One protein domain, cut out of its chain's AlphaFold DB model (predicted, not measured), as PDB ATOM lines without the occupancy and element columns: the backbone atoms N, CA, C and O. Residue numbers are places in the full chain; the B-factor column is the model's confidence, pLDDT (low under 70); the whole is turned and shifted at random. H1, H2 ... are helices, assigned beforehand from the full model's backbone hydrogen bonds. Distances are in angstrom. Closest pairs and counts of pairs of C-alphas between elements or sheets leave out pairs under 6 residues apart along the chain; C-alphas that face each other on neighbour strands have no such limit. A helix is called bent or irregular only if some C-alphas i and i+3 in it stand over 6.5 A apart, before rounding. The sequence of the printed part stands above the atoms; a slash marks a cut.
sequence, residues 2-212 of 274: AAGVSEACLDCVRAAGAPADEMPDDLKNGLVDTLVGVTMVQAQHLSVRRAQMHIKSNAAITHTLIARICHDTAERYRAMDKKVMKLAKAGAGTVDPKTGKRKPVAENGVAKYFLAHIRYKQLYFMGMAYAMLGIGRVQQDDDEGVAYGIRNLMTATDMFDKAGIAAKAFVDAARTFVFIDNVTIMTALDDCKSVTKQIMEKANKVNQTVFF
ATOM      1  N   ALA A   2      10.731  -6.129  21.977       84.12
ATOM      2  CA  ALA A   2       9.445  -5.691  21.394       84.12
ATOM      3  C   ALA A   2       8.486  -6.840  21.003       84.12
ATOM      4  O   ALA A   2       7.317  -6.792  21.361       84.12
ATOM      5  N   ALA A   3       8.994  -7.909  20.373       85.19
ATOM      6  CA  ALA A   3       8.181  -9.085  20.046       85.19
ATOM      7  C   ALA A   3       7.548  -9.733  21.292       85.19
ATOM      8  O   ALA A   3       6.365 -10.037  21.272       85.19
ATOM      9  N   GLY A   4       8.303  -9.858  22.389       82.75
ATOM     10  CA  GLY A   4       7.811 -10.443  23.637       82.75
ATOM     11  C   GLY A   4       6.769  -9.588  24.352       82.75
ATOM     12  O   GLY A   4       5.809 -10.124  24.886       82.75
ATOM     13  N   VAL A   5       6.904  -8.256  24.310       86.56
ATOM     14  CA  VAL A   5       5.877  -7.332  24.830       86.56
ATOM     15  C   VAL A   5       4.568  -7.498  24.055       86.56
ATOM     16  O   VAL A   5       3.492  -7.571  24.643       86.56
ATOM     17  N   SER A   6       4.651  -7.562  22.725       85.62
ATOM     18  CA  SER A   6       3.474  -7.719  21.871       85.62
ATOM     19  C   SER A   6       2.829  -9.104  22.000       85.62
ATOM     20  O   SER A   6       1.605  -9.186  21.979       85.62
ATOM     21  N   GLU A   7       3.616 -10.171  22.179       86.25
ATOM     22  CA  GLU A   7       3.104 -11.513  22.497       86.25
ATOM     23  C   GLU A   7       2.384 -11.531  23.851       86.25
ATOM     24  O   GLU A   7       1.233 -11.953  23.911       86.25
ATOM     25  N   ALA A   8       2.992 -10.970  24.902       84.81
ATOM     26  CA  ALA A   8       2.361 -10.883  26.218       84.81
ATOM     27  C   ALA A   8       1.049 -10.080  26.185       84.81
ATOM     28  O   ALA A   8       0.059 -10.483  26.785       84.81
ATOM     29  N   CYS A   9       0.997  -8.984  25.421       83.81
ATOM     30  CA  CYS A   9      -0.240  -8.227  25.207       83.81
ATOM     31  C   CYS A   9      -1.343  -9.095  24.574       83.81
ATOM     32  O   CYS A   9      -2.479  -9.099  25.049       83.81
ATOM     33  N   LEU A  10      -1.010  -9.866  23.534       83.75
ATOM     34  CA  LEU A  10      -1.956 -10.774  22.883       83.75
ATOM     35  C   LEU A  10      -2.451 -11.866  23.834       83.75
ATOM     36  O   LEU A  10      -3.638 -12.190  23.819       83.75
ATOM     37  N   ASP A  11      -1.567 -12.414  24.661       84.50
ATOM     38  CA  ASP A  11      -1.919 -13.458  25.619       84.50
ATOM     39  C   ASP A  11      -2.794 -12.915  26.756       84.50
ATOM     40  O   ASP A  11      -3.810 -13.534  27.074       84.50
ATOM     41  N   CYS A  12      -2.509 -11.716  27.275       81.25
ATOM     42  CA  CYS A  12      -3.370 -11.024  28.241       81.25
ATOM     43  C   CYS A  12      -4.776 -10.769  27.683       81.25
ATOM     44  O   CYS A  12      -5.767 -11.030  28.362       81.25
ATOM     45  N   VAL A  13      -4.882 -10.297  26.437       79.62
ATOM     46  CA  VAL A  13      -6.180 -10.044  25.787       79.62
ATOM     47  C   VAL A  13      -6.960 -11.346  25.587       79.62
ATOM     48  O   VAL A  13      -8.159 -11.393  25.861       79.62
ATOM     49  N   ARG A  14      -6.288 -12.426  25.159       80.25
ATOM     50  CA  ARG A  14      -6.905 -13.759  25.033       80.25
ATOM     51  C   ARG A  14      -7.384 -14.288  26.384       80.25
ATOM     52  O   ARG A  14      -8.487 -14.820  26.456       80.25
ATOM     53  N   ALA A  15      -6.582 -14.125  27.436       80.25
ATOM     54  CA  ALA A  15      -6.914 -14.563  28.791       80.25
ATOM     55  C   ALA A  15      -8.076 -13.763  29.401       80.25
ATOM     56  O   ALA A  15      -8.913 -14.337  30.092       80.25
ATOM     57  N   ALA A  16      -8.163 -12.463  29.107       79.06
ATOM     58  CA  ALA A  16      -9.259 -11.605  29.553       79.06
ATOM     59  C   ALA A  16     -10.614 -11.967  28.914       79.06
ATOM     60  O   ALA A  16     -11.655 -11.589  29.447       79.06
ATOM     61  N   GLY A  17     -10.622 -12.690  27.786       75.75
ATOM     62  CA  GLY A  17     -11.848 -13.170  27.143       75.75
ATOM     63  C   GLY A  17     -12.765 -12.057  26.623       75.75
ATOM     64  O   GLY A  17     -13.973 -12.267  26.522       75.75
ATOM     65  N   ALA A  18     -12.209 -10.878  26.320       71.31
ATOM     66  CA  ALA A  18     -12.982  -9.723  25.877       71.31
ATOM     67  C   ALA A  18     -13.805 -10.044  24.607       71.31
ATOM     68  O   ALA A  18     -13.274 -10.671  23.677       71.31
ATOM     69  N   PRO A  19     -15.078  -9.614  24.527       72.31
ATOM     70  CA  PRO A  19     -15.898  -9.771  23.331       72.31
ATOM     71  C   PRO A  19     -15.218  -9.173  22.088       72.31
ATOM     72  O   PRO A  19     -14.598  -8.110  22.134       72.31
ATOM     73  N   ALA A  20     -15.317  -9.854  20.942       67.06
ATOM     74  CA  ALA A  20     -14.601  -9.458  19.724       67.06
ATOM     75  C   ALA A  20     -15.072  -8.125  19.110       67.06
ATOM     76  O   ALA A  20     -14.415  -7.566  18.230       67.06
ATOM     77  N   ASP A  21     -16.233  -7.636  19.516       68.88
ATOM     78  CA  ASP A  21     -16.807  -6.333  19.196       68.88
ATOM     79  C   ASP A  21     -16.304  -5.202  20.104       68.88
ATOM     80  O   ASP A  21     -16.306  -4.056  19.665       68.88
ATOM     81  N   GLU A  22     -15.789  -5.524  21.291       70.31
ATOM     82  CA  GLU A  22     -15.194  -4.561  22.232       70.31
ATOM     83  C   GLU A  22     -13.667  -4.442  22.078       70.31
ATOM     84  O   GLU A  22     -13.046  -3.517  22.603       70.31
ATOM     85  N   MET A  23     -13.042  -5.359  21.331       71.25
ATOM     86  CA  MET A  23     -11.606  -5.313  21.060       71.25
ATOM     87  C   MET A  23     -11.239  -4.215  20.046       71.25
ATOM     88  O   MET A  23     -11.873  -4.126  18.989       71.25
ATOM     89  N   PRO A  24     -10.150  -3.456  20.286       69.94
ATOM     90  CA  PRO A  24      -9.584  -2.546  19.296       69.94
ATOM     91  C   PRO A  24      -9.292  -3.246  17.963       69.94
ATOM     92  O   PRO A  24      -8.840  -4.396  17.934       69.94
ATOM     93  N   ASP A  25      -9.482  -2.523  16.858       67.44
ATOM     94  CA  ASP A  25      -9.333  -3.058  15.500       67.44
ATOM     95  C   ASP A  25      -7.955  -3.696  15.246       67.44
ATOM     96  O   ASP A  25      -7.859  -4.708  14.548       67.44
ATOM     97  N   ASP A  26      -6.884  -3.165  15.838       67.38
ATOM     98  CA  ASP A  26      -5.524  -3.696  15.671       67.38
ATOM     99  C   ASP A  26      -5.355  -5.106  16.266       67.38
ATOM    100  O   ASP A  26      -4.648  -5.954  15.701       67.38
ATOM    101  N   LEU A  27      -6.033  -5.377  17.385       72.50
ATOM    102  CA  LEU A  27      -6.036  -6.676  18.062       72.50
ATOM    103  C   LEU A  27      -6.993  -7.644  17.368       72.50
ATOM    104  O   LEU A  27      -6.600  -8.751  17.002       72.50
ATOM    105  N   LYS A  28      -8.222  -7.191  17.102       69.94
ATOM    106  CA  LYS A  28      -9.279  -7.977  16.454       69.94
ATOM    107  C   LYS A  28      -8.856  -8.531  15.099       69.94
ATOM    108  O   LYS A  28      -9.146  -9.678  14.761       69.94
ATOM    109  N   ASN A  29      -8.167  -7.713  14.312       68.75
ATOM    110  CA  ASN A  29      -7.822  -8.063  12.944       68.75
ATOM    111  C   ASN A  29      -6.493  -8.858  12.869       68.75
ATOM    112  O   ASN A  29      -6.165  -9.445  11.840       68.75
ATOM    113  N   GLY A  30      -5.731  -8.966  13.965       78.06
ATOM    114  CA  GLY A  30      -4.453  -9.690  13.986       78.06
ATOM    115  C   GLY A  30      -3.288  -8.893  13.385       78.06
ATOM    116  O   GLY A  30      -2.318  -9.480  12.882       78.06
ATOM    117  N   LEU A  31      -3.375  -7.558  13.423       80.06
ATOM    118  CA  LEU A  31      -2.275  -6.667  13.051       80.06
ATOM    119  C   LEU A  31      -1.120  -6.796  14.053       80.06
ATOM    120  O   LEU A  31       0.036  -6.872  13.643       80.06
ATOM    121  N   VAL A  32      -1.428  -6.923  15.347       83.19
ATOM    122  CA  VAL A  32      -0.417  -7.104  16.405       83.19
ATOM    123  C   VAL A  32       0.368  -8.410  16.226       83.19
ATOM    124  O   VAL A  32       1.592  -8.400  16.308       83.19
ATOM    125  N   ASP A  33      -0.282  -9.519  15.856       85.19
ATOM    126  CA  ASP A  33       0.431 -10.767  15.529       85.19
ATOM    127  C   ASP A  33       1.387 -10.592  14.331       85.19
ATOM    128  O   ASP A  33       2.465 -11.184  14.271       85.19
ATOM    129  N   THR A  34       0.984  -9.786  13.341       87.19
ATOM    130  CA  THR A  34       1.837  -9.465  12.189       87.19
ATOM    131  C   THR A  34       3.042  -8.645  12.636       87.19
ATOM    132  O   THR A  34       4.161  -8.910  12.201       87.19
ATOM    133  N   LEU A  35       2.835  -7.678  13.534       87.81
ATOM    134  CA  LEU A  35       3.903  -6.862  14.101       87.81
ATOM    135  C   LEU A  35       4.917  -7.715  14.877       87.81
ATOM    136  O   LEU A  35       6.121  -7.514  14.704       87.81
ATOM    137  N   VAL A  36       4.457  -8.694  15.667       89.81
ATOM    138  CA  VAL A  36       5.327  -9.684  16.331       89.81
ATOM    139  C   VAL A  36       6.200 -10.381  15.291       89.81
ATOM    140  O   VAL A  36       7.430 -10.363  15.386       89.81
ATOM    141  N   GLY A  37       5.572 -10.935  14.250       91.12
ATOM    142  CA  GLY A  37       6.271 -11.648  13.189       91.12
ATOM    143  C   GLY A  37       7.315 -10.781  12.479       91.12
ATOM    144  O   GLY A  37       8.458 -11.215  12.333       91.12
ATOM    145  N   VAL A  38       6.962  -9.542  12.113       91.56
ATOM    146  CA  VAL A  38       7.868  -8.561  11.486       91.56
ATOM    147  C   VAL A  38       9.033  -8.203  12.410       91.56
ATOM    148  O   VAL A  38      10.182  -8.177  11.973       91.56
ATOM    149  N   THR A  39       8.773  -7.989  13.697       91.69
ATOM    150  CA  THR A  39       9.816  -7.673  14.683       91.69
ATOM    151  C   THR A  39      10.839  -8.807  14.790       91.69
ATOM    152  O   THR A  39      12.050  -8.575  14.798       91.69
ATOM    153  N   MET A  40      10.362 -10.052  14.807       92.31
ATOM    154  CA  MET A  40      11.207 -11.244  14.880       92.31
ATOM    155  C   MET A  40      12.119 -11.397  13.657       92.31
ATOM    156  O   MET A  40      13.321 -11.632  13.796       92.31
ATOM    157  N   VAL A  41      11.585 -11.215  12.446       93.62
ATOM    158  CA  VAL A  41      12.393 -11.293  11.214       93.62
ATOM    159  C   VAL A  41      13.351 -10.111  11.056       93.62
ATOM    160  O   VAL A  41      14.434 -10.277  10.498       93.62
ATOM    161  N   GLN A  42      13.017  -8.930  11.583       91.81
ATOM    162  CA  GLN A  42      13.946  -7.798  11.636       91.81
ATOM    163  C   GLN A  42      15.118  -8.064  12.593       91.81
ATOM    164  O   GLN A  42      16.263  -7.750  12.263       91.81
ATOM    165  N   ALA A  43      14.876  -8.716  13.732       92.06
ATOM    166  CA  ALA A  43      15.952  -9.178  14.609       92.06
ATOM    167  C   ALA A  43      16.818 -10.268  13.941       92.06
ATOM    168  O   ALA A  43      18.048 -10.238  14.040       92.06
ATOM    169  N   GLN A  44      16.210 -11.189  13.185       93.19
ATOM    170  CA  GLN A  44      16.948 -12.200  12.413       93.19
ATOM    171  C   GLN A  44      17.808 -11.542  11.314       93.19
ATOM    172  O   GLN A  44      18.955 -11.940  11.112       93.19
ATOM    173  N   HIS A  45      17.329 -10.472  10.671       93.06
ATOM    174  CA  HIS A  45      18.118  -9.689   9.711       93.06
ATOM    175  C   HIS A  45      19.397  -9.103  10.332       93.06
ATOM    176  O   HIS A  45      20.456  -9.142   9.704       93.06
ATOM    177  N   LEU A  46      19.352  -8.614  11.576       91.56
ATOM    178  CA  LEU A  46      20.569  -8.174  12.275       91.56
ATOM    179  C   LEU A  46      21.570  -9.324  12.452       91.56
ATOM    180  O   LEU A  46      22.775  -9.114  12.323       91.56
ATOM    181  N   SER A  47      21.077 -10.542  12.682       92.12
ATOM    182  CA  SER A  47      21.916 -11.742  12.760       92.12
ATOM    183  C   SER A  47      22.561 -12.080  11.414       92.12
ATOM    184  O   SER A  47      23.746 -12.403  11.390       92.12
ATOM    185  N   VAL A  48      21.840 -11.920  10.294       93.44
ATOM    186  CA  VAL A  48      22.415 -12.044   8.937       93.44
ATOM    187  C   VAL A  48      23.571 -11.060   8.757       93.44
ATOM    188  O   VAL A  48      24.672 -11.478   8.407       93.44
ATOM    189  N   ARG A  49      23.360  -9.770   9.056       92.00
ATOM    190  CA  ARG A  49      24.403  -8.739   8.888       92.00
ATOM    191  C   ARG A  49      25.633  -9.031   9.749       92.00
ATOM    192  O   ARG A  49      26.756  -8.922   9.268       92.00
ATOM    193  N   ARG A  50      25.433  -9.452  11.002       92.38
ATOM    194  CA  ARG A  50      26.529  -9.877  11.891       92.38
ATOM    195  C   ARG A  50      27.288 -11.070  11.321       92.38
ATOM    196  O   ARG A  50      28.512 -11.021  11.261       92.38
ATOM    197  N   ALA A  51      26.589 -12.099  10.851       92.62
ATOM    198  CA  ALA A  51      27.232 -13.256  10.237       92.62
ATOM    199  C   ALA A  51      28.062 -12.851   9.003       92.62
ATOM    200  O   ALA A  51      29.216 -13.248   8.884       92.62
ATOM    201  N   GLN A  52      27.534 -11.981   8.138       91.81
ATOM    202  CA  GLN A  52      28.274 -11.476   6.975       91.81
ATOM    203  C   GLN A  52      29.548 -10.711   7.358       91.81
ATOM    204  O   GLN A  52      30.572 -10.885   6.705       91.81
ATOM    205  N   MET A  53      29.519  -9.898   8.421       92.44
ATOM    206  CA  MET A  53      30.713  -9.181   8.900       92.44
ATOM    207  C   MET A  53      31.804 -10.129   9.415       92.44
ATOM    208  O   MET A  53      32.989  -9.827   9.293       92.44
ATOM    209  N   HIS A  54      31.418 -11.281   9.969       91.75
ATOM    210  CA  HIS A  54      32.345 -12.241  10.571       91.75
ATOM    211  C   HIS A  54      32.741 -13.404   9.658       91.75
ATOM    212  O   HIS A  54      33.602 -14.191  10.037       91.75
ATOM    213  N   ILE A  55      32.187 -13.502   8.447       92.75
ATOM    214  CA  ILE A  55      32.424 -14.642   7.548       92.75
ATOM    215  C   ILE A  55      33.907 -14.861   7.206       92.75
ATOM    216  O   ILE A  55      34.336 -15.984   6.979       92.75
ATOM    217  N   LYS A  56      34.715 -13.791   7.193       90.38
ATOM    218  CA  LYS A  56      36.163 -13.867   6.933       90.38
ATOM    219  C   LYS A  56      37.008 -14.082   8.189       90.38
ATOM    220  O   LYS A  56      38.159 -14.481   8.072       90.38
ATOM    221  N   SER A  57      36.476 -13.765   9.369       91.38
ATOM    222  CA  SER A  57      37.215 -13.790  10.641       91.38
ATOM    223  C   SER A  57      36.821 -14.947  11.555       91.38
ATOM    224  O   SER A  57      37.504 -15.197  12.544       91.38
ATOM    225  N   ASN A  58      35.746 -15.671  11.237       90.94
ATOM    226  CA  ASN A  58      35.261 -16.799  12.015       90.94
ATOM    227  C   ASN A  58      34.922 -17.982  11.099       90.94
ATOM    228  O   ASN A  58      33.903 -17.967  10.411       90.94
ATOM    229  N   ALA A  59      35.742 -19.035  11.154       89.44
ATOM    230  CA  ALA A  59      35.581 -20.240  10.338       89.44
ATOM    231  C   ALA A  59      34.257 -20.992  10.583       89.44
ATOM    232  O   ALA A  59      33.802 -21.728   9.711       89.44
ATOM    233  N   ALA A  60      33.609 -20.797  11.739       90.50
ATOM    234  CA  ALA A  60      32.295 -21.380  12.012       90.50
ATOM    235  C   ALA A  60      31.166 -20.705  11.210       90.50
ATOM    236  O   ALA A  60      30.083 -21.276  11.061       90.50
ATOM    237  N   ILE A  61      31.393 -19.494  10.691       93.06
ATOM    238  CA  ILE A  61      30.415 -18.760   9.894       93.06
ATOM    239  C   ILE A  61      30.657 -19.044   8.414       93.06
ATOM    240  O   ILE A  61      31.527 -18.457   7.782       93.06
ATOM    241  N   THR A  62      29.851 -19.942   7.853       94.44
ATOM    242  CA  THR A  62      29.939 -20.338   6.441       94.44
ATOM    243  C   THR A  62      28.871 -19.655   5.589       94.44
ATOM    244  O   THR A  62      27.815 -19.255   6.084       94.44
ATOM    245  N   HIS A  63      29.094 -19.581   4.275       95.69
ATOM    246  CA  HIS A  63      28.077 -19.119   3.325       95.69
ATOM    247  C   HIS A  63      26.771 -19.922   3.445       95.69
ATOM    248  O   HIS A  63      25.686 -19.342   3.470       95.69
ATOM    249  N   THR A  64      26.871 -21.243   3.616       95.38
ATOM    250  CA  THR A  64      25.718 -22.125   3.834       95.38
ATOM    251  C   THR A  64      24.959 -21.761   5.106       95.38
ATOM    252  O   THR A  64      23.734 -21.694   5.077       95.38
ATOM    253  N   LEU A  65      25.648 -21.466   6.216       95.06
ATOM    254  CA  LEU A  65      24.996 -21.006   7.445       95.06
ATOM    255  C   LEU A  65      24.182 -19.728   7.200       95.06
ATOM    256  O   LEU A  65      23.015 -19.658   7.583       95.06
ATOM    257  N   ILE A  66      24.767 -18.738   6.520       96.50
ATOM    258  CA  ILE A  66      24.065 -17.489   6.197       96.50
ATOM    259  C   ILE A  66      22.871 -17.764   5.274       96.50
ATOM    260  O   ILE A  66      21.789 -17.226   5.507       96.50
ATOM    261  N   ALA A  67      23.019 -18.651   4.286       97.50
ATOM    262  CA  ALA A  67      21.922 -19.052   3.408       97.50
ATOM    263  C   ALA A  67      20.744 -19.661   4.188       97.50
ATOM    264  O   ALA A  67      19.597 -19.296   3.932       97.50
ATOM    265  N   ARG A  68      21.006 -20.511   5.194       97.06
ATOM    266  CA  ARG A  68      19.971 -21.102   6.070       97.06
ATOM    267  C   ARG A  68      19.204 -20.050   6.872       97.06
ATOM    268  O   ARG A  68      17.982 -20.138   6.998       97.06
ATOM    269  N   ILE A  69      19.917 -19.052   7.396       96.62
ATOM    270  CA  ILE A  69      19.349 -17.932   8.164       96.62
ATOM    271  C   ILE A  69      18.501 -17.035   7.245       96.62
ATOM    272  O   ILE A  69      17.387 -16.649   7.607       96.62
ATOM    273  N   CYS A  70      18.986 -16.731   6.038       97.50
ATOM    274  CA  CYS A  70      18.242 -15.975   5.029       97.50
ATOM    275  C   CYS A  70      16.983 -16.725   4.562       97.50
ATOM    276  O   CYS A  70      15.917 -16.119   4.473       97.50
ATOM    277  N   HIS A  71      17.079 -18.038   4.331       97.62
ATOM    278  CA  HIS A  71      15.943 -18.881   3.956       97.62
ATOM    279  C   HIS A  71      14.860 -18.890   5.049       97.62
ATOM    280  O   HIS A  71      13.691 -18.657   4.741       97.62
ATOM    281  N   ASP A  72      15.236 -19.059   6.325       96.38
ATOM    282  CA  ASP A  72      14.300 -18.934   7.458       96.38
ATOM    283  C   ASP A  72      13.614 -17.562   7.473       96.38
ATOM    284  O   ASP A  72      12.392 -17.462   7.584       96.38
ATOM    285  N   THR A  73      14.395 -16.495   7.281       96.31
ATOM    286  CA  THR A  73      13.882 -15.119   7.268       96.31
ATOM    287  C   THR A  73      12.851 -14.917   6.154       96.31
ATOM    288  O   THR A  73      11.764 -14.393   6.407       96.31
ATOM    289  N   ALA A  74      13.155 -15.359   4.931       96.81
ATOM    290  CA  ALA A  74      12.253 -15.254   3.786       96.81
ATOM    291  C   ALA A  74      10.944 -16.026   4.013       96.81
ATOM    292  O   ALA A  74       9.859 -15.523   3.725       96.81
ATOM    293  N   GLU A  75      11.028 -17.229   4.574       95.44
ATOM    294  CA  GLU A  75       9.857 -18.071   4.806       95.44
ATOM    295  C   GLU A  75       8.984 -17.574   5.961       95.44
ATOM    296  O   GLU A  75       7.759 -17.668   5.888       95.44
ATOM    297  N   ARG A  76       9.577 -16.949   6.983       94.19
ATOM    298  CA  ARG A  76       8.819 -16.236   8.020       94.19
ATOM    299  C   ARG A  76       8.058 -15.042   7.448       94.19
ATOM    300  O   ARG A  76       6.884 -14.873   7.768       94.19
ATOM    301  N   TYR A  77       8.671 -14.261   6.552       95.62
ATOM    302  CA  TYR A  77       7.944 -13.228   5.802       95.62
ATOM    303  C   TYR A  77       6.797 -13.833   4.981       95.62
ATOM    304  O   TYR A  77       5.659 -13.376   5.074       95.62
ATOM    305  N   ARG A  78       7.059 -14.915   4.243       94.38
ATOM    306  CA  ARG A  78       6.051 -15.608   3.429       94.38
ATOM    307  C   ARG A  78       4.863 -16.117   4.248       94.38
ATOM    308  O   ARG A  78       3.724 -16.027   3.790       94.38
ATOM    309  N   ALA A  79       5.105 -16.636   5.451       92.31
ATOM    310  CA  ALA A  79       4.051 -17.106   6.350       92.31
ATOM    311  C   ALA A  79       3.095 -15.974   6.771       92.31
ATOM    312  O   ALA A  79       1.904 -16.218   6.972       92.31
ATOM    313  N   MET A  80       3.588 -14.731   6.841       92.38
ATOM    314  CA  MET A  80       2.772 -13.557   7.154       92.38
ATOM    315  C   MET A  80       1.950 -13.051   5.958       92.38
ATOM    316  O   MET A  80       0.868 -12.505   6.176       92.38
ATOM    317  N   ASP A  81       2.390 -13.260   4.709       90.69
ATOM    318  CA  ASP A  81       1.754 -12.681   3.506       90.69
ATOM    319  C   ASP A  81       0.248 -12.977   3.438       90.69
ATOM    320  O   ASP A  81      -0.559 -12.057   3.313       90.69
ATOM    321  N   LYS A  82      -0.162 -14.240   3.632       85.75
ATOM    322  CA  LYS A  82      -1.585 -14.626   3.586       85.75
ATOM    323  C   LYS A  82      -2.423 -13.919   4.653       85.75
ATOM    324  O   LYS A  82      -3.572 -13.564   4.384       85.75
ATOM    325  N   LYS A  83      -1.875 -13.738   5.859       83.94
ATOM    326  CA  LYS A  83      -2.571 -13.084   6.974       83.94
ATOM    327  C   LYS A  83      -2.743 -11.594   6.688       83.94
ATOM    328  O   LYS A  83      -3.860 -11.085   6.737       83.94
ATOM    329  N   VAL A  84      -1.672 -10.927   6.268       86.81
ATOM    330  CA  VAL A  84      -1.690  -9.488   5.968       86.81
ATOM    331  C   VAL A  84      -2.476  -9.168   4.699       86.81
ATOM    332  O   VAL A  84      -3.149  -8.145   4.627       86.81
ATOM    333  N   MET A  85      -2.485 -10.059   3.710       86.19
ATOM    334  CA  MET A  85      -3.303  -9.884   2.512       86.19
ATOM    335  C   MET A  85      -4.799  -9.877   2.841       86.19
ATOM    336  O   MET A  85      -5.546  -9.087   2.262       86.19
ATOM    337  N   LYS A  86      -5.249 -10.737   3.767       82.06
ATOM    338  CA  LYS A  86      -6.633 -10.699   4.260       82.06
ATOM    339  C   LYS A  86      -6.916  -9.363   4.942       82.06
ATOM    340  O   LYS A  86      -7.924  -8.744   4.626       82.06
ATOM    341  N   LEU A  87      -5.992  -8.888   5.778       79.19
ATOM    342  CA  LEU A  87      -6.101  -7.601   6.471       79.19
ATOM    343  C   LEU A  87      -6.205  -6.407   5.523       79.19
ATOM    344  O   LEU A  87      -7.071  -5.555   5.693       79.19
ATOM    345  N   ALA A  88      -5.368  -6.372   4.488       78.56
ATOM    346  CA  ALA A  88      -5.371  -5.303   3.495       78.56
ATOM    347  C   ALA A  88      -6.708  -5.214   2.740       78.56
ATOM    348  O   ALA A  88      -7.136  -4.121   2.374       78.56
ATOM    349  N   LYS A  89      -7.384  -6.356   2.541       73.12
ATOM    350  CA  LYS A  89      -8.694  -6.451   1.878       73.12
ATOM    351  C   LYS A  89      -9.881  -6.219   2.819       73.12
ATOM    352  O   LYS A  89     -10.961  -5.889   2.343       73.12
ATOM    353  N   ALA A  90      -9.701  -6.409   4.124       65.88
ATOM    354  CA  ALA A  90     -10.764  -6.413   5.130       65.88
ATOM    355  C   ALA A  90     -11.074  -5.029   5.728       65.88
ATOM    356  O   ALA A  90     -11.548  -4.958   6.855       65.88
ATOM    357  N   GLY A  91     -10.789  -3.931   5.020       58.12
ATOM    358  CA  GLY A  91     -10.974  -2.579   5.558       58.12
ATOM    359  C   GLY A  91     -12.369  -2.319   6.160       58.12
ATOM    360  O   GLY A  91     -13.355  -2.990   5.838       58.12
ATOM    361  N   ALA A  92     -12.461  -1.320   7.036       54.38
ATOM    362  CA  ALA A  92     -13.705  -0.974   7.712       54.38
ATOM    363  C   ALA A  92     -14.692  -0.327   6.722       54.38
ATOM    364  O   ALA A  92     -14.617   0.861   6.404       54.38
ATOM    365  N   GLY A  93     -15.628  -1.120   6.200       54.62
ATOM    366  CA  GLY A  93     -16.790  -0.587   5.497       54.62
ATOM    367  C   GLY A  93     -17.678   0.155   6.491       54.62
ATOM    368  O   GLY A  93     -18.245  -0.460   7.390       54.62
ATOM    369  N   THR A  94     -17.818   1.468   6.334       54.53
ATOM    370  CA  THR A  94     -18.792   2.249   7.107       54.53
ATOM    371  C   THR A  94     -20.134   2.238   6.382       54.53
ATOM    372  O   THR A  94     -20.205   2.391   5.160       54.53
ATOM    373  N   VAL A  95     -21.223   2.020   7.120       57.84
ATOM    374  CA  VAL A  95     -22.569   2.277   6.596       57.84
ATOM    375  C   VAL A  95     -22.770   3.780   6.657       57.84
ATOM    376  O   VAL A  95     -22.624   4.377   7.720       57.84
ATOM    377  N   ASP A  96     -23.048   4.405   5.517       58.97
ATOM    378  CA  ASP A  96     -23.337   5.830   5.493       58.97
ATOM    379  C   ASP A  96     -24.666   6.080   6.234       58.97
ATOM    380  O   ASP A  96     -25.707   5.582   5.790       58.97
ATOM    381  N   PRO A  97     -24.667   6.837   7.347       56.62
ATOM    382  CA  PRO A  97     -25.853   7.006   8.182       56.62
ATOM    383  C   PRO A  97     -26.980   7.781   7.487       56.62
ATOM    384  O   PRO A  97     -28.118   7.731   7.943       56.62
ATOM    385  N   LYS A  98     -26.700   8.485   6.379       66.69
ATOM    386  CA  LYS A  98     -27.707   9.227   5.606       66.69
ATOM    387  C   LYS A  98     -28.309   8.407   4.471       66.69
ATOM    388  O   LYS A  98     -29.439   8.670   4.076       66.69
ATOM    389  N   THR A  99     -27.563   7.451   3.916       71.56
ATOM    390  CA  THR A  99     -28.004   6.702   2.723       71.56
ATOM    391  C   THR A  99     -28.260   5.219   2.977       71.56
ATOM    392  O   THR A  99     -28.793   4.548   2.097       71.56
ATOM    393  N   GLY A 100     -27.859   4.680   4.136       66.12
ATOM    394  CA  GLY A 100     -27.967   3.254   4.468       66.12
ATOM    395  C   GLY A 100     -27.112   2.338   3.582       66.12
ATOM    396  O   GLY A 100     -27.120   1.120   3.748       66.12
ATOM    397  N   LYS A 101     -26.358   2.903   2.631       60.66
ATOM    398  CA  LYS A 101     -25.488   2.161   1.720       60.66
ATOM    399  C   LYS A 101     -24.136   1.934   2.390       60.66
ATOM    400  O   LYS A 101     -23.565   2.843   2.996       60.66
ATOM    401  N   ARG A 102     -23.597   0.718   2.260       55.19
ATOM    402  CA  ARG A 102     -22.200   0.435   2.623       55.19
ATOM    403  C   ARG A 102     -21.295   1.277   1.724       55.19
ATOM    404  O   ARG A 102     -21.335   1.108   0.504       55.19
ATOM    405  N   LYS A 103     -20.489   2.170   2.306       53.31
ATOM    406  CA  LYS A 103     -19.381   2.790   1.572       53.31
ATOM    407  C   LYS A 103     -18.422   1.688   1.107       53.31
ATOM    408  O   LYS A 103     -18.303   0.667   1.795       53.31
ATOM    409  N   PRO A 104     -17.742   1.872  -0.040       55.16
ATOM    410  CA  PRO A 104     -16.661   0.986  -0.437       55.16
ATOM    411  C   PRO A 104     -15.696   0.827   0.733       55.16
ATOM    412  O   PRO A 104     -15.379   1.806   1.410       55.16
ATOM    413  N   VAL A 105     -15.278  -0.409   0.982       57.78
ATOM    414  CA  VAL A 105     -14.285  -0.730   2.002       57.78
ATOM    415  C   VAL A 105     -13.035   0.104   1.719       57.78
ATOM    416  O   VAL A 105     -12.336  -0.152   0.740       57.78
ATOM    417  N   ALA A 106     -12.781   1.130   2.537       56.28
ATOM    418  CA  ALA A 106     -11.529   1.865   2.469       56.28
ATOM    419  C   ALA A 106     -10.434   0.881   2.885       56.28
ATOM    420  O   ALA A 106     -10.447   0.368   4.004       56.28
ATOM    421  N   GLU A 107      -9.556   0.528   1.950       64.00
ATOM    422  CA  GLU A 107      -8.531  -0.484   2.181       64.00
ATOM    423  C   GLU A 107      -7.659  -0.092   3.381       64.00
ATOM    424  O   GLU A 107      -7.301   1.077   3.545       64.00
ATOM    425  N   ASN A 108      -7.295  -1.064   4.223       74.50
ATOM    426  CA  ASN A 108      -6.477  -0.788   5.400       74.50
ATOM    427  C   ASN A 108      -5.049  -0.438   4.951       74.50
ATOM    428  O   ASN A 108      -4.255  -1.314   4.590       74.50
ATOM    429  N   GLY A 109      -4.730   0.857   4.946       79.50
ATOM    430  CA  GLY A 109      -3.453   1.352   4.447       79.50
ATOM    431  C   GLY A 109      -2.249   0.865   5.266       79.50
ATOM    432  O   GLY A 109      -1.213   0.556   4.679       79.50
ATOM    433  N   VAL A 110      -2.399   0.670   6.581       82.75
ATOM    434  CA  VAL A 110      -1.346   0.087   7.432       82.75
ATOM    435  C   VAL A 110      -1.085  -1.367   7.029       82.75
ATOM    436  O   VAL A 110       0.061  -1.779   6.852       82.75
ATOM    437  N   ALA A 111      -2.138  -2.148   6.780       83.62
ATOM    438  CA  ALA A 111      -1.990  -3.516   6.289       83.62
ATOM    439  C   ALA A 111      -1.368  -3.573   4.883       83.62
ATOM    440  O   ALA A 111      -0.560  -4.459   4.607       83.62
ATOM    441  N   LYS A 112      -1.668  -2.613   3.996       85.75
ATOM    442  CA  LYS A 112      -0.980  -2.488   2.699       85.75
ATOM    443  C   LYS A 112       0.506  -2.186   2.853       85.75
ATOM    444  O   LYS A 112       1.317  -2.799   2.158       85.75
ATOM    445  N   TYR A 113       0.854  -1.277   3.761       88.81
ATOM    446  CA  TYR A 113       2.239  -0.966   4.100       88.81
ATOM    447  C   TYR A 113       2.994  -2.226   4.544       88.81
ATOM    448  O   TYR A 113       4.034  -2.559   3.968       88.81
ATOM    449  N   PHE A 114       2.427  -2.992   5.484       90.06
ATOM    450  CA  PHE A 114       3.010  -4.262   5.919       90.06
ATOM    451  C   PHE A 114       3.100  -5.283   4.784       90.06
ATOM    452  O   PHE A 114       4.134  -5.929   4.631       90.06
ATOM    453  N   LEU A 115       2.061  -5.419   3.956       90.88
ATOM    454  CA  LEU A 115       2.059  -6.368   2.842       90.88
ATOM    455  C   LEU A 115       3.181  -6.063   1.844       90.88
ATOM    456  O   LEU A 115       3.900  -6.968   1.418       90.88
ATOM    457  N   ALA A 116       3.353  -4.789   1.490       92.38
ATOM    458  CA  ALA A 116       4.411  -4.359   0.588       92.38
ATOM    459  C   ALA A 116       5.802  -4.591   1.204       92.38
ATOM    460  O   ALA A 116       6.682  -5.132   0.531       92.38
ATOM    461  N   HIS A 117       5.977  -4.284   2.497       92.81
ATOM    462  CA  HIS A 117       7.210  -4.570   3.237       92.81
ATOM    463  C   HIS A 117       7.561  -6.063   3.211       92.81
ATOM    464  O   HIS A 117       8.689  -6.437   2.888       92.81
ATOM    465  N   ILE A 118       6.582  -6.913   3.537       94.62
ATOM    466  CA  ILE A 118       6.726  -8.368   3.609       94.62
ATOM    467  C   ILE A 118       7.164  -8.931   2.260       94.62
ATOM    468  O   ILE A 118       8.134  -9.683   2.202       94.62
ATOM    469  N   ARG A 119       6.502  -8.538   1.168       95.12
ATOM    470  CA  ARG A 119       6.811  -9.037  -0.182       95.12
ATOM    471  C   ARG A 119       8.192  -8.615  -0.659       95.12
ATOM    472  O   ARG A 119       8.936  -9.444  -1.180       95.12
ATOM    473  N   TYR A 120       8.550  -7.351  -0.438       95.50
ATOM    474  CA  TYR A 120       9.893  -6.856  -0.718       95.50
ATOM    475  C   TYR A 120      10.948  -7.659   0.052       95.50
ATOM    476  O   TYR A 120      11.874  -8.207  -0.552       95.50
ATOM    477  N   LYS A 121      10.807  -7.772   1.378       95.88
ATOM    478  CA  LYS A 121      11.812  -8.440   2.209       95.88
ATOM    479  C   LYS A 121      11.865  -9.947   1.993       95.88
ATOM    480  O   LYS A 121      12.962 -10.498   2.016       95.88
ATOM    481  N   GLN A 122      10.743 -10.603   1.705       97.19
ATOM    482  CA  GLN A 122      10.727 -12.011   1.309       97.19
ATOM    483  C   GLN A 122      11.639 -12.251   0.099       97.19
ATOM    484  O   GLN A 122      12.504 -13.123   0.150       97.19
ATOM    485  N   LEU A 123      11.472 -11.466  -0.971       97.50
ATOM    486  CA  LEU A 123      12.274 -11.591  -2.192       97.50
ATOM    487  C   LEU A 123      13.741 -11.232  -1.946       97.50
ATOM    488  O   LEU A 123      14.629 -11.950  -2.395       97.50
ATOM    489  N   TYR A 124      13.997 -10.173  -1.173       97.31
ATOM    490  CA  TYR A 124      15.349  -9.774  -0.790       97.31
ATOM    491  C   TYR A 124      16.105 -10.905  -0.079       97.31
ATOM    492  O   TYR A 124      17.208 -11.261  -0.488       97.31
ATOM    493  N   PHE A 125      15.512 -11.512   0.957       97.56
ATOM    494  CA  PHE A 125      16.171 -12.593   1.696       97.56
ATOM    495  C   PHE A 125      16.263 -13.891   0.896       97.56
ATOM    496  O   PHE A 125      17.237 -14.621   1.059       97.56
ATOM    497  N   MET A 126      15.313 -14.154  -0.004       97.75
ATOM    498  CA  MET A 126      15.417 -15.269  -0.947       97.75
ATOM    499  C   MET A 126      16.609 -15.080  -1.895       97.75
ATOM    500  O   MET A 126      17.413 -15.994  -2.066       97.75
ATOM    501  N   GLY A 127      16.777 -13.872  -2.447       97.69
ATOM    502  CA  GLY A 127      17.939 -13.511  -3.260       97.69
ATOM    503  C   GLY A 127      19.249 -13.648  -2.489       97.69
ATOM    504  O   GLY A 127      20.182 -14.278  -2.975       97.69
ATOM    505  N   MET A 128      19.295 -13.165  -1.245       97.62
ATOM    506  CA  MET A 128      20.459 -13.331  -0.367       97.62
ATOM    507  C   MET A 128      20.783 -14.799  -0.067       97.62
ATOM    508  O   MET A 128      21.958 -15.154  -0.005       97.62
ATOM    509  N   ALA A 129      19.775 -15.657   0.124       98.12
ATOM    510  CA  ALA A 129      19.986 -17.079   0.381       98.12
ATOM    511  C   ALA A 129      20.662 -17.767  -0.814       98.12
ATOM    512  O   ALA A 129      21.695 -18.416  -0.641       98.12
ATOM    513  N   TYR A 130      20.138 -17.553  -2.025       98.56
ATOM    514  CA  TYR A 130      20.745 -18.075  -3.252       98.56
ATOM    515  C   TYR A 130      22.106 -17.443  -3.553       98.56
ATOM    516  O   TYR A 130      23.007 -18.147  -4.000       98.56
ATOM    517  N   ALA A 131      22.295 -16.149  -3.272       98.12
ATOM    518  CA  ALA A 131      23.580 -15.485  -3.463       98.12
ATOM    519  C   ALA A 131      24.656 -16.124  -2.581       98.12
ATOM    520  O   ALA A 131      25.719 -16.485  -3.072       98.12
ATOM    521  N   MET A 132      24.366 -16.329  -1.293       97.62
ATOM    522  CA  MET A 132      25.304 -16.971  -0.373       97.62
ATOM    523  C   MET A 132      25.604 -18.408  -0.793       97.62
ATOM    524  O   MET A 132      26.771 -18.785  -0.856       97.62
ATOM    525  N   LEU A 133      24.583 -19.190  -1.149       96.62
ATOM    526  CA  LEU A 133      24.783 -20.555  -1.632       96.62
ATOM    527  C   LEU A 133      25.651 -20.584  -2.900       96.62
ATOM    528  O   LEU A 133      26.604 -21.353  -2.976       96.62
ATOM    529  N   GLY A 134      25.380 -19.690  -3.855       97.12
ATOM    530  CA  GLY A 134      26.156 -19.550  -5.084       97.12
ATOM    531  C   GLY A 134      27.611 -19.153  -4.840       97.12
ATOM    532  O   GLY A 134      28.510 -19.768  -5.404       97.12
ATOM    533  N   ILE A 135      27.865 -18.187  -3.950       96.31
ATOM    534  CA  ILE A 135      29.230 -17.797  -3.562       96.31
ATOM    535  C   ILE A 135      29.963 -18.978  -2.917       96.31
ATOM    536  O   ILE A 135      31.111 -19.238  -3.264       96.31
ATOM    537  N   GLY A 136      29.298 -19.705  -2.015       94.88
ATOM    538  CA  GLY A 136      29.874 -20.882  -1.366       94.88
ATOM    539  C   GLY A 136      30.280 -21.962  -2.367       94.88
ATOM    540  O   GLY A 136      31.373 -22.502  -2.252       94.88
ATOM    541  N   ARG A 137      29.441 -22.223  -3.377       94.75
ATOM    542  CA  ARG A 137      29.727 -23.167  -4.468       94.75
ATOM    543  C   ARG A 137      30.912 -22.735  -5.331       94.75
ATOM    544  O   ARG A 137      31.814 -23.527  -5.560       94.75
ATOM    545  N   VAL A 138      30.955 -21.468  -5.752       94.69
ATOM    546  CA  VAL A 138      32.076 -20.936  -6.553       94.69
ATOM    547  C   VAL A 138      33.401 -21.010  -5.786       94.69
ATOM    548  O   VAL A 138      34.444 -21.223  -6.389       94.69
ATOM    549  N   GLN A 139      33.378 -20.852  -4.461       91.44
ATOM    550  CA  GLN A 139      34.582 -20.921  -3.627       91.44
ATOM    551  C   GLN A 139      35.120 -22.335  -3.393       91.44
ATOM    552  O   GLN A 139      36.245 -22.456  -2.915       91.44
ATOM    553  N   GLN A 140      34.349 -23.385  -3.693       86.75
ATOM    554  CA  GLN A 140      34.847 -24.764  -3.621       86.75
ATOM    555  C   GLN A 140      35.867 -25.061  -4.735       86.75
ATOM    556  O   GLN A 140      36.665 -25.979  -4.578       86.75
ATOM    557  N   ASP A 141      35.889 -24.233  -5.790       76.44
ATOM    558  CA  ASP A 141      36.838 -24.270  -6.918       76.44
ATOM    559  C   ASP A 141      36.926 -25.637  -7.622       76.44
ATOM    560  O   ASP A 141      37.949 -26.009  -8.194       76.44
ATOM    561  N   ASP A 142      35.822 -26.386  -7.587       84.94
ATOM    562  CA  ASP A 142      35.618 -27.610  -8.351       84.94
ATOM    563  C   ASP A 142      34.673 -27.381  -9.544       84.94
ATOM    564  O   ASP A 142      33.948 -26.381  -9.636       84.94
ATOM    565  N   ASP A 143      34.729 -28.301 -10.503       81.31
ATOM    566  CA  ASP A 143      34.108 -28.151 -11.814       81.31
ATOM    567  C   ASP A 143      32.571 -28.118 -11.744       81.31
ATOM    568  O   ASP A 143      31.939 -27.272 -12.385       81.31
ATOM    569  N   GLU A 144      31.949 -28.977 -10.935       86.44
ATOM    570  CA  GLU A 144      30.502 -28.948 -10.701       86.44
ATOM    571  C   GLU A 144      30.074 -27.714  -9.892       86.44
ATOM    572  O   GLU A 144      29.089 -27.044 -10.233       86.44
ATOM    573  N   GLY A 145      30.835 -27.363  -8.856       89.19
ATOM    574  CA  GLY A 145      30.577 -26.241  -7.961       89.19
ATOM    575  C   GLY A 145      30.462 -24.913  -8.703       89.19
ATOM    576  O   GLY A 145      29.535 -24.140  -8.449       89.19
ATOM    577  N   VAL A 146      31.320 -24.655  -9.693       94.00
ATOM    578  CA  VAL A 146      31.244 -23.416 -10.480       94.00
ATOM    579  C   VAL A 146      29.940 -23.317 -11.281       94.00
ATOM    580  O   VAL A 146      29.302 -22.260 -11.270       94.00
ATOM    581  N   ALA A 147      29.494 -24.393 -11.935       95.19
ATOM    582  CA  ALA A 147      28.277 -24.373 -12.753       95.19
ATOM    583  C   ALA A 147      27.003 -24.175 -11.907       95.19
ATOM    584  O   ALA A 147      26.175 -23.310 -12.219       95.19
ATOM    585  N   TYR A 148      26.873 -24.910 -10.796       96.38
ATOM    586  CA  TYR A 148      25.779 -24.717  -9.831       96.38
ATOM    587  C   TYR A 148      25.846 -23.338  -9.164       96.38
ATOM    588  O   TYR A 148      24.824 -22.668  -8.990       96.38
ATOM    589  N   GLY A 149      27.057 -22.868  -8.859       96.94
ATOM    590  CA  GLY A 149      27.314 -21.531  -8.343       96.94
ATOM    591  C   GLY A 149      26.759 -20.441  -9.257       96.94
ATOM    592  O   GLY A 149      25.997 -19.587  -8.800       96.94
ATOM    593  N   ILE A 150      27.048 -20.515 -10.560       97.50
ATOM    594  CA  ILE A 150      26.498 -19.594 -11.566       97.50
ATOM    595  C   ILE A 150      24.966 -19.639 -11.563       97.50
ATOM    596  O   ILE A 150      24.333 -18.584 -11.487       97.50
ATOM    597  N   ARG A 151      24.346 -20.829 -11.586       97.81
ATOM    598  CA  ARG A 151      22.877 -20.945 -11.610       97.81
ATOM    599  C   ARG A 151      22.214 -20.332 -10.370       97.81
ATOM    600  O   ARG A 151      21.192 -19.644 -10.483       97.81
ATOM    601  N   ASN A 152      22.808 -20.532  -9.196       98.19
ATOM    602  CA  ASN A 152      22.340 -19.928  -7.950       98.19
ATOM    603  C   ASN A 152      22.468 -18.394  -7.982       98.19
ATOM    604  O   ASN A 152      21.526 -17.694  -7.611       98.19
ATOM    605  N   LEU A 153      23.578 -17.851  -8.494       98.25
ATOM    606  CA  LEU A 153      23.791 -16.400  -8.622       98.25
ATOM    607  C   LEU A 153      22.858 -15.750  -9.663       98.25
ATOM    608  O   LEU A 153      22.372 -14.635  -9.446       98.25
ATOM    609  N   MET A 154      22.544 -16.453 -10.758       98.12
ATOM    610  CA  MET A 154      21.511 -16.030 -11.715       98.12
ATOM    611  C   MET A 154      20.146 -15.916 -11.026       98.12
ATOM    612  O   MET A 154      19.471 -14.893 -11.145       98.12
ATOM    613  N   THR A 155      19.769 -16.944 -10.262       98.25
ATOM    614  CA  THR A 155      18.510 -16.973  -9.502       98.25
ATOM    615  C   THR A 155      18.468 -15.850  -8.463       98.25
ATOM    616  O   THR A 155      17.461 -15.156  -8.339       98.25
ATOM    617  N   ALA A 156      19.575 -15.607  -7.758       98.31
ATOM    618  CA  ALA A 156      19.692 -14.507  -6.807       98.31
ATOM    619  C   ALA A 156      19.483 -13.134  -7.464       98.31
ATOM    620  O   ALA A 156      18.753 -12.300  -6.930       98.31
ATOM    621  N   THR A 157      20.077 -12.916  -8.639       97.62
ATOM    622  CA  THR A 157      19.936 -11.665  -9.400       97.62
ATOM    623  C   THR A 157      18.478 -11.404  -9.791       97.62
ATOM    624  O   THR A 157      17.984 -10.302  -9.562       97.62
ATOM    625  N   ASP A 158      17.769 -12.418 -10.295       97.25
ATOM    626  CA  ASP A 158      16.335 -12.325 -10.612       97.25
ATOM    627  C   ASP A 158      15.488 -11.999  -9.366       97.25
ATOM    628  O   ASP A 158      14.591 -11.153  -9.409       97.25
ATOM    629  N   MET A 159      15.810 -12.601  -8.216       97.88
ATOM    630  CA  MET A 159      15.136 -12.276  -6.954       97.88
ATOM    631  C   MET A 159      15.390 -10.831  -6.513       97.88
ATOM    632  O   MET A 159      14.453 -10.181  -6.049       97.88
ATOM    633  N   PHE A 160      16.607 -10.300  -6.676       97.69
ATOM    634  CA  PHE A 160      16.896  -8.893  -6.375       97.69
ATOM    635  C   PHE A 160      16.166  -7.932  -7.316       97.69
ATOM    636  O   PHE A 160      15.667  -6.906  -6.856       97.69
ATOM    637  N   ASP A 161      16.019  -8.281  -8.594       95.88
ATOM    638  CA  ASP A 161      15.226  -7.495  -9.545       95.88
ATOM    639  C   ASP A 161      13.750  -7.433  -9.143       95.88
ATOM    640  O   ASP A 161      13.161  -6.351  -9.037       95.88
ATOM    641  N   LYS A 162      13.165  -8.584  -8.807       96.88
ATOM    642  CA  LYS A 162      11.795  -8.660  -8.279       96.88
ATOM    643  C   LYS A 162      11.659  -7.908  -6.953       96.88
ATOM    644  O   LYS A 162      10.660  -7.217  -6.738       96.88
ATOM    645  N   ALA A 163      12.663  -7.998  -6.079       97.06
ATOM    646  CA  ALA A 163      12.697  -7.263  -4.820       97.06
ATOM    647  C   ALA A 163      12.741  -5.746  -5.049       97.06
ATOM    648  O   ALA A 163      12.055  -5.026  -4.333       97.06
ATOM    649  N   GLY A 164      13.467  -5.257  -6.058       95.25
ATOM    650  CA  GLY A 164      13.502  -3.838  -6.425       95.25
ATOM    651  C   GLY A 164      12.151  -3.304  -6.901       95.25
ATOM    652  O   GLY A 164      11.746  -2.209  -6.511       95.25
ATOM    653  N   ILE A 165      11.400  -4.092  -7.676       94.31
ATOM    654  CA  ILE A 165      10.025  -3.736  -8.065       94.31
ATOM    655  C   ILE A 165       9.119  -3.671  -6.825       94.31
ATOM    656  O   ILE A 165       8.388  -2.698  -6.639       94.31
ATOM    657  N   ALA A 166       9.197  -4.670  -5.942       94.56
ATOM    658  CA  ALA A 166       8.412  -4.701  -4.709       94.56
ATOM    659  C   ALA A 166       8.803  -3.586  -3.717       94.56
ATOM    660  O   ALA A 166       7.938  -3.050  -3.025       94.56
ATOM    661  N   ALA A 167      10.082  -3.201  -3.667       94.06
ATOM    662  CA  ALA A 167      10.583  -2.125  -2.817       94.06
ATOM    663  C   ALA A 167       9.978  -0.768  -3.195       94.06
ATOM    664  O   ALA A 167       9.615  -0.003  -2.306       94.06
ATOM    665  N   LYS A 168       9.784  -0.497  -4.494       91.88
ATOM    666  CA  LYS A 168       9.089   0.717  -4.956       91.88
ATOM    667  C   LYS A 168       7.659   0.780  -4.416       91.88
ATOM    668  O   LYS A 168       7.286   1.775  -3.805       91.88
ATOM    669  N   ALA A 169       6.909  -0.319  -4.527       90.75
ATOM    670  CA  ALA A 169       5.556  -0.405  -3.972       90.75
ATOM    671  C   ALA A 169       5.533  -0.219  -2.442       90.75
ATOM    672  O   ALA A 169       4.601   0.374  -1.901       90.75
ATOM    673  N   PHE A 170       6.564  -0.700  -1.739       92.69
ATOM    674  CA  PHE A 170       6.726  -0.459  -0.307       92.69
ATOM    675  C   PHE A 170       6.976   1.017   0.012       92.69
ATOM    676  O   PHE A 170       6.317   1.557   0.896       92.69
ATOM    677  N   VAL A 171       7.879   1.678  -0.714       91.00
ATOM    678  CA  VAL A 171       8.169   3.109  -0.537       91.00
ATOM    679  C   VAL A 171       6.924   3.951  -0.797       91.00
ATOM    680  O   VAL A 171       6.610   4.830   0.003       91.00
ATOM    681  N   ASP A 172       6.173   3.646  -1.854       88.44
ATOM    682  CA  ASP A 172       4.931   4.351  -2.176       88.44
ATOM    683  C   ASP A 172       3.871   4.170  -1.082       88.44
ATOM    684  O   ASP A 172       3.259   5.147  -0.651       88.44
ATOM    685  N   ALA A 173       3.700   2.947  -0.567       87.44
ATOM    686  CA  ALA A 173       2.796   2.690   0.553       87.44
ATOM    687  C   ALA A 173       3.246   3.418   1.832       87.44
ATOM    688  O   ALA A 173       2.423   3.951   2.574       87.44
ATOM    689  N   ALA A 174       4.552   3.474   2.086       87.12
ATOM    690  CA  ALA A 174       5.110   4.051   3.299       87.12
ATOM    691  C   ALA A 174       4.994   5.568   3.391       87.12
ATOM    692  O   ALA A 174       4.785   6.072   4.490       87.12
ATOM    693  N   ARG A 175       5.065   6.283   2.259       83.50
ATOM    694  CA  ARG A 175       4.949   7.754   2.198       83.50
ATOM    695  C   ARG A 175       3.695   8.305   2.875       83.50
ATOM    696  O   ARG A 175       3.671   9.471   3.246       83.50
ATOM    697  N   THR A 176       2.665   7.477   3.026       76.00
ATOM    698  CA  THR A 176       1.408   7.852   3.681       76.00
ATOM    699  C   THR A 176       1.447   7.756   5.211       76.00
ATOM    700  O   THR A 176       0.571   8.314   5.864       76.00
ATOM    701  N   PHE A 177       2.459   7.098   5.790       76.56
ATOM    702  CA  PHE A 177       2.551   6.821   7.230       76.56
ATOM    703  C   PHE A 177       3.844   7.316   7.868       76.56
ATOM    704  O   PHE A 177       3.826   7.804   8.994       76.56
ATOM    705  N   VAL A 178       4.976   7.144   7.184       81.06
ATOM    706  CA  VAL A 178       6.309   7.380   7.746       81.06
ATOM    707  C   VAL A 178       7.282   7.850   6.671       81.06
ATOM    708  O   VAL A 178       7.173   7.495   5.496       81.06
ATOM    709  N   PHE A 179       8.290   8.617   7.084       79.38
ATOM    710  CA  PHE A 179       9.432   8.884   6.219       79.38
ATOM    711  C   PHE A 179      10.242   7.600   6.021       79.38
ATOM    712  O   PHE A 179      10.605   6.927   6.988       79.38
ATOM    713  N   ILE A 180      10.547   7.277   4.765       81.00
ATOM    714  CA  ILE A 180      11.448   6.183   4.407       81.00
ATOM    715  C   ILE A 180      12.555   6.717   3.520       81.00
ATOM    716  O   ILE A 180      12.301   7.338   2.486       81.00
ATOM    717  N   ASP A 181      13.786   6.388   3.901       83.00
ATOM    718  CA  ASP A 181      14.959   6.611   3.075       83.00
ATOM    719  C   ASP A 181      14.983   5.620   1.899       83.00
ATOM    720  O   ASP A 181      15.518   4.508   1.969       83.00
ATOM    721  N   ASN A 182      14.352   6.039   0.803       85.62
ATOM    722  CA  ASN A 182      14.326   5.301  -0.453       85.62
ATOM    723  C   ASN A 182      15.734   5.087  -1.028       85.62
ATOM    724  O   ASN A 182      15.986   4.042  -1.626       85.62
ATOM    725  N   VAL A 183      16.650   6.045  -0.841       86.00
ATOM    726  CA  VAL A 183      18.011   5.950  -1.385       86.00
ATOM    727  C   VAL A 183      18.718   4.769  -0.738       86.00
ATOM    728  O   VAL A 183      19.147   3.864  -1.446       86.00
ATOM    729  N   THR A 184      18.720   4.692   0.593       86.44
ATOM    730  CA  THR A 184      19.355   3.575   1.309       86.44
ATOM    731  C   THR A 184      18.771   2.211   0.921       86.44
ATOM    732  O   THR A 184      19.519   1.245   0.762       86.44
ATOM    733  N   ILE A 185      17.449   2.102   0.744       87.56
ATOM    734  CA  ILE A 185      16.807   0.833   0.353       87.56
ATOM    735  C   ILE A 185      17.247   0.391  -1.044       87.56
ATOM    736  O   ILE A 185      17.598  -0.777  -1.233       87.56
ATOM    737  N   MET A 186      17.206   1.310  -2.011       89.38
ATOM    738  CA  MET A 186      17.532   1.002  -3.401       89.38
ATOM    739  C   MET A 186      19.031   0.751  -3.574       89.38
ATOM    740  O   MET A 186      19.399  -0.254  -4.174       89.38
ATOM    741  N   THR A 187      19.892   1.559  -2.946       90.62
ATOM    742  CA  THR A 187      21.347   1.346  -2.946       90.62
ATOM    743  C   THR A 187      21.714  -0.013  -2.362       90.62
ATOM    744  O   THR A 187      22.474  -0.751  -2.977       90.62
ATOM    745  N   ALA A 188      21.121  -0.420  -1.235       88.31
ATOM    746  CA  ALA A 188      21.416  -1.729  -0.648       88.31
ATOM    747  C   ALA A 188      21.040  -2.905  -1.574       88.31
ATOM    748  O   ALA A 188      21.718  -3.935  -1.573       88.31
ATOM    749  N   LEU A 189      19.958  -2.777  -2.350       92.62
ATOM    750  CA  LEU A 189      19.563  -3.767  -3.358       92.62
ATOM    751  C   LEU A 189      20.534  -3.788  -4.539       92.62
ATOM    752  O   LEU A 189      20.977  -4.867  -4.943       92.62
ATOM    753  N   ASP A 190      20.870  -2.612  -5.063       92.06
ATOM    754  CA  ASP A 190      21.775  -2.461  -6.198       92.06
ATOM    755  C   ASP A 190      23.186  -2.953  -5.859       92.06
ATOM    756  O   ASP A 190      23.786  -3.665  -6.665       92.06
ATOM    757  N   ASP A 191      23.676  -2.697  -4.645       92.94
ATOM    758  CA  ASP A 191      24.957  -3.209  -4.152       92.94
ATOM    759  C   ASP A 191      24.960  -4.741  -4.094       92.94
ATOM    760  O   ASP A 191      25.865  -5.389  -4.626       92.94
ATOM    761  N   CYS A 192      23.918  -5.347  -3.506       93.19
ATOM    762  CA  CYS A 192      23.792  -6.808  -3.441       93.19
ATOM    763  C   CYS A 192      23.767  -7.424  -4.846       93.19
ATOM    764  O   CYS A 192      24.455  -8.414  -5.115       93.19
ATOM    765  N   LYS A 193      23.005  -6.819  -5.762       94.44
ATOM    766  CA  LYS A 193      22.900  -7.254  -7.155       94.44
ATOM    767  C   LYS A 193      24.227  -7.098  -7.900       94.44
ATOM    768  O   LYS A 193      24.638  -8.019  -8.601       94.44
ATOM    769  N   SER A 194      24.902  -5.962  -7.742       95.88
ATOM    770  CA  SER A 194      26.183  -5.657  -8.383       95.88
ATOM    771  C   SER A 194      27.263  -6.648  -7.954       95.88
ATOM    772  O   SER A 194      27.891  -7.276  -8.805       95.88
ATOM    773  N   VAL A 195      27.408  -6.886  -6.647       94.94
ATOM    774  CA  VAL A 195      28.362  -7.875  -6.116       94.94
ATOM    775  C   VAL A 195      28.048  -9.278  -6.639       94.94
ATOM    776  O   VAL A 195      28.947  -9.979  -7.100       94.94
ATOM    777  N   THR A 196      26.771  -9.677  -6.632       96.56
ATOM    778  CA  THR A 196      26.332 -10.989  -7.141       96.56
ATOM    779  C   THR A 196      26.693 -11.164  -8.618       96.56
ATOM    780  O   THR A 196      27.260 -12.189  -8.994       96.56
ATOM    781  N   LYS A 197      26.437 -10.145  -9.450       96.56
ATOM    782  CA  LYS A 197      26.785 -10.157 -10.877       96.56
ATOM    783  C   LYS A 197      28.289 -10.237 -11.111       96.56
ATOM    784  O   LYS A 197      28.719 -11.069 -11.900       96.56
ATOM    785  N   GLN A 198      29.086  -9.451 -10.391       97.25
ATOM    786  CA  GLN A 198      30.545  -9.480 -10.528       97.25
ATOM    787  C   GLN A 198      31.130 -10.861 -10.200       97.25
ATOM    788  O   GLN A 198      32.049 -11.327 -10.873       97.25
ATOM    789  N   ILE A 199      30.610 -11.529  -9.166       96.19
ATOM    790  CA  ILE A 199      31.041 -12.888  -8.811       96.19
ATOM    791  C   ILE A 199      30.602 -13.882  -9.891       96.19
ATOM    792  O   ILE A 199      31.403 -14.713 -10.316       96.19
ATOM    793  N   MET A 200      29.367 -13.763 -10.382       96.69
ATOM    794  CA  MET A 200      28.833 -14.610 -11.448       96.69
ATOM    795  C   MET A 200      29.628 -14.476 -12.752       96.69
ATOM    796  O   MET A 200      29.935 -15.481 -13.377       96.69
ATOM    797  N   GLU A 201      29.997 -13.260 -13.152       96.81
ATOM    798  CA  GLU A 201      30.801 -13.001 -14.352       96.81
ATOM    799  C   GLU A 201      32.194 -13.627 -14.246       96.81
ATOM    800  O   GLU A 201      32.666 -14.255 -15.195       96.81
ATOM    801  N   LYS A 202      32.830 -13.526 -13.071       95.88
ATOM    802  CA  LYS A 202      34.110 -14.195 -12.799       95.88
ATOM    803  C   LYS A 202      33.974 -15.714 -12.878       95.88
ATOM    804  O   LYS A 202      34.762 -16.347 -13.573       95.88
ATOM    805  N   ALA A 203      32.964 -16.281 -12.220       95.56
ATOM    806  CA  ALA A 203      32.689 -17.716 -12.254       95.56
ATOM    807  C   ALA A 203      32.399 -18.202 -13.683       95.56
ATOM    808  O   ALA A 203      32.940 -19.216 -14.116       95.56
ATOM    809  N   ASN A 204      31.616 -17.443 -14.452       95.75
ATOM    810  CA  ASN A 204      31.296 -17.771 -15.836       95.75
ATOM    811  C   ASN A 204      32.534 -17.727 -16.738       95.75
ATOM    812  O   ASN A 204      32.704 -18.614 -17.567       95.75
ATOM    813  N   LYS A 205      33.437 -16.757 -16.539       96.31
ATOM    814  CA  LYS A 205      34.722 -16.727 -17.245       96.31
ATOM    815  C   LYS A 205      35.540 -17.985 -16.955       96.31
ATOM    816  O   LYS A 205      35.984 -18.626 -17.897       96.31
ATOM    817  N   VAL A 206      35.686 -18.363 -15.682       94.38
ATOM    818  CA  VAL A 206      36.410 -19.585 -15.289       94.38
ATOM    819  C   VAL A 206      35.756 -20.823 -15.906       94.38
ATOM    820  O   VAL A 206      36.449 -21.642 -16.505       94.38
ATOM    821  N   ASN A 207      34.428 -20.933 -15.854       96.00
ATOM    822  CA  ASN A 207      33.715 -22.047 -16.472       96.00
ATOM    823  C   ASN A 207      33.947 -22.108 -17.988       96.00
ATOM    824  O   ASN A 207      34.203 -23.173 -18.525       96.00
ATOM    825  N   GLN A 208      33.919 -20.974 -18.686       95.50
ATOM    826  CA  GLN A 208      34.116 -20.921 -20.137       95.50
ATOM    827  C   GLN A 208      35.567 -21.138 -20.584       95.50
ATOM    828  O   GLN A 208      35.787 -21.391 -21.764       95.50
ATOM    829  N   THR A 209      36.551 -21.007 -19.690       95.06
ATOM    830  CA  THR A 209      37.974 -21.160 -20.039       95.06
ATOM    831  C   THR A 209      38.632 -22.408 -19.456       95.06
ATOM    832  O   THR A 209      39.655 -22.832 -19.984       95.06
ATOM    833  N   VAL A 210      38.097 -22.961 -18.363       93.25
ATOM    834  CA  VAL A 210      38.710 -24.069 -17.609       93.25
ATOM    835  C   VAL A 210      37.809 -25.302 -17.593       93.25
ATOM    836  O   VAL A 210      38.236 -26.368 -18.025       93.25
ATOM    837  N   PHE A 211      36.571 -25.174 -17.103       93.75
ATOM    838  CA  PHE A 211      35.745 -26.340 -16.753       93.75
ATOM    839  C   PHE A 211      34.772 -26.793 -17.852       93.75
ATOM    840  O   PHE A 211      34.441 -27.974 -17.932       93.75
ATOM    841  N   PHE A 212      34.312 -25.868 -18.694       94.00
ATOM    842  CA  PHE A 212      33.360 -26.064 -19.794       94.00
ATOM    843  C   PHE A 212      32.075 -26.804 -19.391       94.00
ATOM    844  O   PHE A 212      31.504 -27.557 -20.183       94.00
TER     845      PHE A 212
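AT A GLANCE: This is residues 2 to 212 of the 274 residues of the protein "Hypothetical protein" of Florenciella parvula (UniProt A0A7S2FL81). This is an elongated up-and-down bundle, in which long helices H3, H4, H5, H6 and H7 follow one another back and forth, with H5 between H4 and H6. The shorter H1 packs on the first part of H3, away from H5, and the tip of a long loop, residues 94 to 101, sticks out at one end and adds to the length. The printed part has 211 residues with seven named helices, H1 to H7 in chain order, and no named strand; the class is all helix. It is loose, with a radius of gyration of the C-alphas of 21.5 A, and spans 77 by 37 by 28 A.

HOW THE PARTS SIT: H1, residues 2 to 16, touches H3, residues 31 to 54, with residues 32 to 40 of H3 alone; the closest C-alphas, of Ala 3 and Val 36, are 4.7 A apart, at a shallow tilt of 24 degrees, opposite ways. H2, residues 25 to 28, is close to H3 but not clearly touching, with C-alphas of Asp 26 and Val 32 6.2 A apart. H4, residues 63 to 89, was assigned as one helix by its hydrogen bonds but is bent, C-alphas 79 and 82 being 6.7 A apart; its arms H4a, residues 63 to 79, and H4b, residues 82 to 89, stand at a steep tilt of 42 degrees. H3 and H4a form a hairpin, closest at the C-alphas of Val 41 and Thr 73, 5.7 A. The hub is H5, residues 109 to 138, which touches H4a at the C-alphas of Ala 67 and Ala 129, 4.1 A. H5 and H6, residues 143 to 174, form a hairpin at a shallow tilt of 16 degrees, closest at the C-alphas of Gly 134 and Gly 149, 4.0 A. H6 and H7, residues 182 to 211, form another, closest at the C-alphas of Ile 150 and Met 200, 5.5 A. H1 and H5 are apart, as are H3 and H7. Every O i to N i+4 pair is within hydrogen-bond range in H1, H3, H4a, H4b, H5 and H7, and 26 of 28 in H6; H2 is too short for such a pair.

IN THESE COORDINATES: H1 begins at C-alpha 2 (9.445, -5.691, 21.394) and is 21.2 A long; H2 is 5.0 A. H3 is 35.2 A, H4a 24.3 A and H4b 11.0 A. H5 is 43.4 A, H6 45.9 A and H7 41.5 A, ending at C-alpha 211 (35.745, -26.340, -16.753). H7 is only just irregular: C-alphas 208 and 211 are 6.6 A apart.

THE WHOLE: The two C-alphas farthest apart, of Lys 98 and Val 210, are 77.8 A apart. The printed part has no cut. The link from H4 to H5, residues 90 to 108, is long. In this predicted model the mean pLDDT of the printed part is 87.1; it is under 70 at residues 20 to 21, 24 to 26, 28 to 29, 90 to 98 and 100 to 107.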